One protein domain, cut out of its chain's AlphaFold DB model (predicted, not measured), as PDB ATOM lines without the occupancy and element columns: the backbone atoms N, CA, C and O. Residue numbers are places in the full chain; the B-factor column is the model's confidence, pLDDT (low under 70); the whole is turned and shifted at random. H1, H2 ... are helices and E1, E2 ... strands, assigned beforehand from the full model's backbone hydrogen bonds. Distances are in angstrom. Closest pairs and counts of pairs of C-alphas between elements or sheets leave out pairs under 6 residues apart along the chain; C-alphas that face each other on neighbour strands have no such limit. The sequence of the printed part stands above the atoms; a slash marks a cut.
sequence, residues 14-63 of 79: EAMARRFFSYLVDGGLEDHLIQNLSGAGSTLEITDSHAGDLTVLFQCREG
ATOM      1  N   GLU A  14      18.689 -31.220   5.768       96.19
ATOM      2  CA  GLU A  14      17.376 -31.235   5.114       96.19
ATOM      3  C   GLU A  14      17.462 -30.791   3.645       96.19
ATOM      4  O   GLU A  14      16.951 -31.459   2.746       96.19
ATOM      5  N   ALA A  15      18.155 -29.680   3.379       97.31
ATOM      6  CA  ALA A  15      18.334 -29.178   2.022       97.31
ATOM      7  C   ALA A  15      19.117 -30.178   1.155       97.31
ATOM      8  O   ALA A  15      18.806 -30.356  -0.024       97.31
ATOM      9  N   MET A  16      20.106 -30.858   1.742       97.75
ATOM     10  CA  MET A  16      20.874 -31.892   1.057       97.75
ATOM     11  C   MET A  16      20.024 -33.128   0.754       97.75
ATOM     12  O   MET A  16      20.064 -33.621  -0.370       97.75
ATOM     13  N   ALA A  17      19.203 -33.580   1.704       97.06
ATOM     14  CA  ALA A  17      18.292 -34.703   1.508       97.06
ATOM     15  C   ALA A  17      17.300 -34.426   0.366       97.06
ATOM     16  O   ALA A  17      17.116 -35.269  -0.510       97.06
ATOM     17  N   ARG A  18      16.732 -33.212   0.304       96.00
ATOM     18  CA  ARG A  18      15.840 -32.788  -0.794       96.00
ATOM     19  C   ARG A  18      16.546 -32.768  -2.149       96.00
ATOM     20  O   ARG A  18      15.977 -33.214  -3.144       96.00
ATOM     21  N   ARG A  19      17.788 -32.273  -2.202       96.44
ATOM     22  CA  ARG A  19      18.603 -32.281  -3.429       96.44
ATOM     23  C   ARG A  19      18.944 -33.695  -3.875       96.44
ATOM     24  O   ARG A  19      18.835 -33.978  -5.059       96.44
ATOM     25  N   PHE A  20      19.320 -34.571  -2.946       95.88
ATOM     26  CA  PHE A  20      19.574 -35.976  -3.248       95.88
ATOM     27  C   PHE A  20      18.320 -36.656  -3.792       95.88
ATOM     28  O   PHE A  20      18.402 -37.319  -4.814       95.88
ATOM     29  N   PHE A  21      17.163 -36.442  -3.161       95.19
ATOM     30  CA  PHE A  21      15.896 -36.985  -3.644       95.19
ATOM     31  C   PHE A  21      15.555 -36.482  -5.052       95.19
ATOM     32  O   PHE A  21      15.241 -37.282  -5.923       95.19
ATOM     33  N   SER A  22      15.699 -35.178  -5.304       94.56
ATOM     34  CA  SER A  22      15.466 -34.610  -6.643       94.56
ATOM     35  C   SER A  22      16.462 -35.167  -7.665       94.56
ATOM     36  O   SER A  22      16.106 -35.457  -8.795       94.56
ATOM     37  N   TYR A  23      17.723 -35.371  -7.279       94.75
ATOM     38  CA  TYR A  23      18.718 -35.989  -8.158       94.75
ATOM     39  C   TYR A  23      18.429 -37.476  -8.417       94.75
ATOM     40  O   TYR A  23      18.685 -37.969  -9.514       94.75
ATOM     41  N   LEU A  24      17.877 -38.175  -7.422       93.62
ATOM     42  CA  LEU A  24      17.423 -39.552  -7.542       93.62
ATOM     43  C   LEU A  24      16.284 -39.673  -8.553       93.62
ATOM     44  O   LEU A  24      16.435 -40.481  -9.459       93.62
ATOM     45  N   VAL A  25      15.234 -38.857  -8.393       89.25
ATOM     46  CA  VAL A  25      13.956 -38.957  -9.125       89.25
ATOM     47  C   VAL A  25      13.924 -38.189 -10.453       89.25
ATOM     48  O   VAL A  25      13.250 -38.595 -11.386       89.25
ATOM     49  N   ASP A  26      14.621 -37.055 -10.548       86.94
ATOM     50  CA  ASP A  26      14.595 -36.186 -11.738       86.94
ATOM     51  C   ASP A  26      15.975 -36.063 -12.407       86.94
ATOM     52  O   ASP A  26      16.101 -35.639 -13.557       86.94
ATOM     53  N   GLY A  27      17.043 -36.383 -11.671       84.00
ATOM     54  CA  GLY A  27      18.430 -36.209 -12.107       84.00
ATOM     55  C   GLY A  27      19.043 -37.417 -12.814       84.00
ATOM     56  O   GLY A  27      20.211 -37.347 -13.198       84.00
ATOM     57  N   GLY A  28      18.292 -38.512 -12.973       87.75
ATOM     58  CA  GLY A  28      18.735 -39.727 -13.663       87.75
ATOM     59  C   GLY A  28      19.618 -40.661 -12.828       87.75
ATOM     60  O   GLY A  28      20.144 -41.643 -13.355       87.75
ATOM     61  N   LEU A  29      19.802 -40.407 -11.524       91.38
ATOM     62  CA  LEU A  29      20.514 -41.358 -10.662       91.38
ATOM     63  C   LEU A  29      19.750 -42.689 -10.546       91.38
ATOM     64  O   LEU A  29      20.377 -43.744 -10.502       91.38
ATOM     65  N   GLU A  30      18.419 -42.669 -10.558       92.00
ATOM     66  CA  GLU A  30      17.593 -43.875 -10.673       92.00
ATOM     67  C   GLU A  30      17.913 -44.751 -11.890       92.00
ATOM     68  O   GLU A  30      18.018 -45.965 -11.737       92.00
ATOM     69  N   ASP A  31      18.126 -44.159 -13.068       89.94
ATOM     70  CA  ASP A  31      18.437 -44.890 -14.295       89.94
ATOM     71  C   ASP A  31      19.764 -45.624 -14.134       89.94
ATOM     72  O   ASP A  31      19.893 -46.796 -14.492       89.94
ATOM     73  N   HIS A  32      20.744 -44.960 -13.517       91.62
ATOM     74  CA  HIS A  32      22.017 -45.577 -13.173       91.62
ATOM     75  C   HIS A  32      21.852 -46.718 -12.164       91.62
ATOM     76  O   HIS A  32      22.516 -47.747 -12.308       91.62
ATOM     77  N   LEU A  33      20.982 -46.581 -11.158       91.69
ATOM     78  CA  LEU A  33      20.698 -47.664 -10.211       91.69
ATOM     79  C   LEU A  33      20.029 -48.849 -10.915       91.69
ATOM     80  O   LEU A  33      20.487 -49.979 -10.764       91.69
ATOM     81  N   ILE A  34      19.001 -48.602 -11.725       90.25
ATOM     82  CA  ILE A  34      18.292 -49.633 -12.487       90.25
ATOM     83  C   ILE A  34      19.252 -50.344 -13.440       90.25
ATOM     84  O   ILE A  34      19.291 -51.572 -13.448       90.25
ATOM     85  N   GLN A  35      20.063 -49.603 -14.195       90.31
ATOM     86  CA  GLN A  35      21.004 -50.162 -15.164       90.31
ATOM     87  C   GLN A  35      22.079 -51.038 -14.509       90.31
ATOM     88  O   GLN A  35      22.442 -52.065 -15.074       90.31
ATOM     89  N   ASN A  36      22.617 -50.627 -13.356       90.88
ATOM     90  CA  ASN A  36      23.720 -51.345 -12.710       90.88
ATOM     91  C   ASN A  36      23.255 -52.486 -11.798       90.88
ATOM     92  O   ASN A  36      24.018 -53.422 -11.571       90.88
ATOM     93  N   LEU A  37      22.042 -52.399 -11.241       90.00
ATOM     94  CA  LEU A  37      21.508 -53.403 -10.315       90.00
ATOM     95  C   LEU A  37      20.600 -54.427 -11.002       90.00
ATOM     96  O   LEU A  37      20.442 -55.529 -10.480       90.00
ATOM     97  N   SER A  38      20.026 -54.099 -12.163       90.06
ATOM     98  CA  SER A  38      19.341 -55.091 -12.997       90.06
ATOM     99  C   SER A  38      20.362 -55.982 -13.705       90.06
ATOM    100  O   SER A  38      21.372 -55.507 -14.220       90.06
ATOM    101  N   GLY A  39      20.092 -57.283 -13.775       83.88
ATOM    102  CA  GLY A  39      20.996 -58.268 -14.362       83.88
ATOM    103  C   GLY A  39      20.310 -59.599 -14.659       83.88
ATOM    104  O   GLY A  39      19.089 -59.720 -14.579       83.88
ATOM    105  N   ALA A  40      21.094 -60.619 -15.019       69.00
ATOM    106  CA  ALA A  40      20.558 -61.945 -15.325       69.00
ATOM    107  C   ALA A  40      19.732 -62.484 -14.140       69.00
ATOM    108  O   ALA A  40      20.264 -62.712 -13.055       69.00
ATOM    109  N   GLY A  41      18.423 -62.649 -14.356       78.38
ATOM    110  CA  GLY A  41      17.474 -63.171 -13.370       78.38
ATOM    111  C   GLY A  41      16.816 -62.134 -12.454       78.38
ATOM    112  O   GLY A  41      15.911 -62.499 -11.709       78.38
ATOM    113  N   SER A  42      17.182 -60.846 -12.509       86.25
ATOM    114  CA  SER A  42      16.495 -59.815 -11.713       86.25
ATOM    115  C   SER A  42      16.452 -58.449 -12.394       86.25
ATOM    116  O   SER A  42      17.432 -57.984 -12.971       86.25
ATOM    117  N   THR A  43      15.303 -57.788 -12.309       89.81
ATOM    118  CA  THR A  43      15.099 -56.426 -12.810       89.81
ATOM    119  C   THR A  43      14.691 -55.525 -11.657       89.81
ATOM    120  O   THR A  43      13.918 -55.933 -10.788       89.81
ATOM    121  N   LEU A  44      15.227 -54.311 -11.638       91.44
ATOM    122  CA  LEU A  44      14.852 -53.266 -10.700       91.44
ATOM    123  C   LEU A  44      13.970 -52.247 -11.420       91.44
ATOM    124  O   LEU A  44      14.324 -51.774 -12.495       91.44
ATOM    125  N   GLU A  45      12.842 -51.885 -10.821       90.25
ATOM    126  CA  GLU A  45      11.937 -50.861 -11.349       90.25
ATOM    127  C   GLU A  45      11.538 -49.903 -10.227       90.25
ATOM    128  O   GLU A  45      11.365 -50.327  -9.081       90.25
ATOM    129  N   ILE A  46      11.355 -48.619 -10.538       90.12
ATOM    130  CA  ILE A  46      10.663 -47.704  -9.626       90.12
ATOM    131  C   ILE A  46       9.166 -47.917  -9.796       90.12
ATOM    132  O   ILE A  46       8.645 -47.903 -10.908       90.12
ATOM    133  N   THR A  47       8.478 -48.110  -8.676       91.19
ATOM    134  CA  THR A  47       7.024 -48.330  -8.659       91.19
ATOM    135  C   THR A  47       6.261 -47.210  -7.983       91.19
ATOM    136  O   THR A  47       5.081 -47.035  -8.272       91.19
ATOM    137  N   ASP A  48       6.924 -46.454  -7.108       90.25
ATOM    138  CA  ASP A  48       6.323 -45.330  -6.404       90.25
ATOM    139  C   ASP A  48       7.402 -44.359  -5.902       90.25
ATOM    140  O   ASP A  48       8.552 -44.754  -5.665       90.25
ATOM    141  N   SER A  49       7.030 -43.098  -5.708       92.31
ATOM    142  CA  SER A  49       7.858 -42.090  -5.052       92.31
ATOM    143  C   SER A  49       6.994 -41.122  -4.243       92.31
ATOM    144  O   SER A  49       5.911 -40.711  -4.654       92.31
ATOM    145  N   HIS A  50       7.479 -40.739  -3.061       92.75
ATOM    146  CA  HIS A  50       6.782 -39.828  -2.161       92.75
ATOM    147  C   HIS A  50       7.708 -38.684  -1.750       92.75
ATOM    148  O   HIS A  50       8.591 -38.833  -0.902       92.75
ATOM    149  N   ALA A  51       7.499 -37.517  -2.363       89.94
ATOM    150  CA  ALA A  51       8.329 -36.332  -2.145       89.94
ATOM    151  C   ALA A  51       8.188 -35.731  -0.736       89.94
ATOM    152  O   ALA A  51       9.110 -35.064  -0.270       89.94
ATOM    153  N   GLY A  52       7.061 -35.966  -0.050       90.06
ATOM    154  CA  GLY A  52       6.857 -35.508   1.327       90.06
ATOM    155  C   GLY A  52       7.823 -36.172   2.310       90.06
ATOM    156  O   GLY A  52       8.430 -35.486   3.128       90.06
ATOM    157  N   ASP A  53       8.025 -37.482   2.150       91.81
ATOM    158  CA  ASP A  53       8.883 -38.292   3.027       91.81
ATOM    159  C   ASP A  53      10.278 -38.550   2.434       91.81
ATOM    160  O   ASP A  53      11.109 -39.208   3.057       91.81
ATOM    161  N   LEU A  54      10.548 -38.030   1.230       94.75
ATOM    162  CA  LEU A  54      11.779 -38.256   0.467       94.75
ATOM    163  C   LEU A  54      12.071 -39.750   0.236       94.75
ATOM    164  O   LEU A  54      13.217 -40.197   0.321       94.75
ATOM    165  N   THR A  55      11.034 -40.534  -0.071       93.56
ATOM    166  CA  THR A  55      11.144 -41.988  -0.267       93.56
ATOM    167  C   THR A  55      10.874 -42.401  -1.707       93.56
ATOM    168  O   THR A  55       9.947 -41.899  -2.337       93.56
ATOM    169  N   VAL A  56      11.637 -43.373  -2.207       92.69
ATOM    170  CA  VAL A  56      11.410 -44.031  -3.502       92.69
ATOM    171  C   VAL A  56      11.278 -45.530  -3.265       92.69
ATOM    172  O   VAL A  56      12.095 -46.120  -2.552       92.69
ATOM    173  N   LEU A  57      10.256 -46.149  -3.855       92.94
ATOM    174  CA  LEU A  57      10.044 -47.587  -3.788       92.94
ATOM    175  C   LEU A  57      10.571 -48.261  -5.054       92.94
ATOM    176  O   LEU A  57       9.945 -48.222  -6.118       92.94
ATOM    177  N   PHE A  58      11.695 -48.954  -4.894       92.44
ATOM    178  CA  PHE A  58      12.208 -49.873  -5.898       92.44
ATOM    179  C   PHE A  58      11.616 -51.268  -5.694       92.44
ATOM    180  O   PHE A  58      11.707 -51.843  -4.606       92.44
ATOM    181  N   GLN A  59      11.041 -51.830  -6.750       92.00
ATOM    182  CA  GLN A  59      10.566 -53.203  -6.780       92.00
ATOM    183  C   GLN A  59      11.567 -54.074  -7.541       92.00
ATOM    184  O   GLN A  59      11.902 -53.793  -8.690       92.00
ATOM    185  N   CYS A  60      12.013 -55.157  -6.904       91.62
ATOM    186  CA  CYS A  60      12.750 -56.216  -7.584       91.62
ATOM    187  C   CYS A  60      11.751 -57.185  -8.222       91.62
ATOM    188  O   CYS A  60      10.851 -57.683  -7.541       91.62
ATOM    189  N   ARG A  61      11.928 -57.475  -9.505       88.88
ATOM    190  CA  ARG A  61      11.152 -58.463 -10.257       88.88
ATOM    191  C   ARG A  61      12.068 -59.554 -10.783       88.88
ATOM    192  O   ARG A  61      13.269 -59.334 -10.942       88.88
ATOM    193  N   GLU A  62      11.498 -60.723 -11.056       86.00
ATOM    194  CA  GLU A  62      12.201 -61.753 -11.818       86.00
ATOM    195  C   GLU A  62      12.523 -61.189 -13.203       86.00
ATOM    196  O   GLU A  62      11.638 -60.730 -13.928       86.00
ATOM    197  N   GLY A  63      13.809 -61.162 -13.538       70.69
ATOM    198  CA  GLY A  63      14.253 -60.709 -14.847       70.69
ATOM    199  C   GLY A  63      13.978 -61.789 -15.884       70.69
ATOM    200  O   GLY A  63      14.301 -62.955 -15.655       70.69
TER     201      GLY A  63
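What this domain is: This is residues 14 to 63 of the 79 residues of an uncharacterized protein of Candidatus Riflebacteria bacterium (UniProt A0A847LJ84). Two short helices, H1 then H2, follow one another at an angle along a long two-stranded hairpin, E1 and E2, in a rod-shaped whole. H2 packs on E1, while H1 comes near the hairpin only with its residues 21 to 25. The printed part has 50 residues, with two named helices and two named strands in the order H1, H2, E1, E2; the sheet, order E1 - E2, is antiparallel and the class is mixed, helices and strands. It is only just loose, close to compact, with a radius of gyration of the C-alphas of 11.8 A and spans of 37 by 17 by 13 A.

How they stand to each other: H1, residues 14 to 25, and H2, residues 29 to 37, are close but not clearly touching. Their closest C-alphas, Leu 24 and Glu 30, are 5.3 A apart. They run the same way at a steep tilt of 59 degrees. In both helices every O i to N i+4 pair is within hydrogen-bond range. The closest C-alphas of H2 and E1, residues 42 to 50, are those of Ile 34 and Leu 44, 5.3 A apart. E1 and E2, residues 55 to 62, form a hairpin, antiparallel at 155 degrees between their directions. N 43 and O 61 are within hydrogen-bond range at 2.9 A, and N 50 and O 55 at 2.8 A. H2 and E2 are near each other, with 6 pairs of C-alphas within 10 A. The closest C-alphas of H1 and E2, those of Phe 21 and Thr 55, are 7.7 A apart.

Where its parts are: H1 begins at C-alpha 14, (17.376, -31.235, 5.114), and is 16.6 A long from first to last C-alpha. H2 measures 12.1 A, E1 24.2 A and E2 22.9 A, ending at C-alpha 62, (12.201, -61.753, -11.818).

The domain as a whole: The two C-alphas farthest apart, those of Ala 15 and Gly 41, are 37.3 A apart. The printed part has no cut, and its three links are tight. The mean pLDDT of the printed part is 90.5; only residue 40 is under 70.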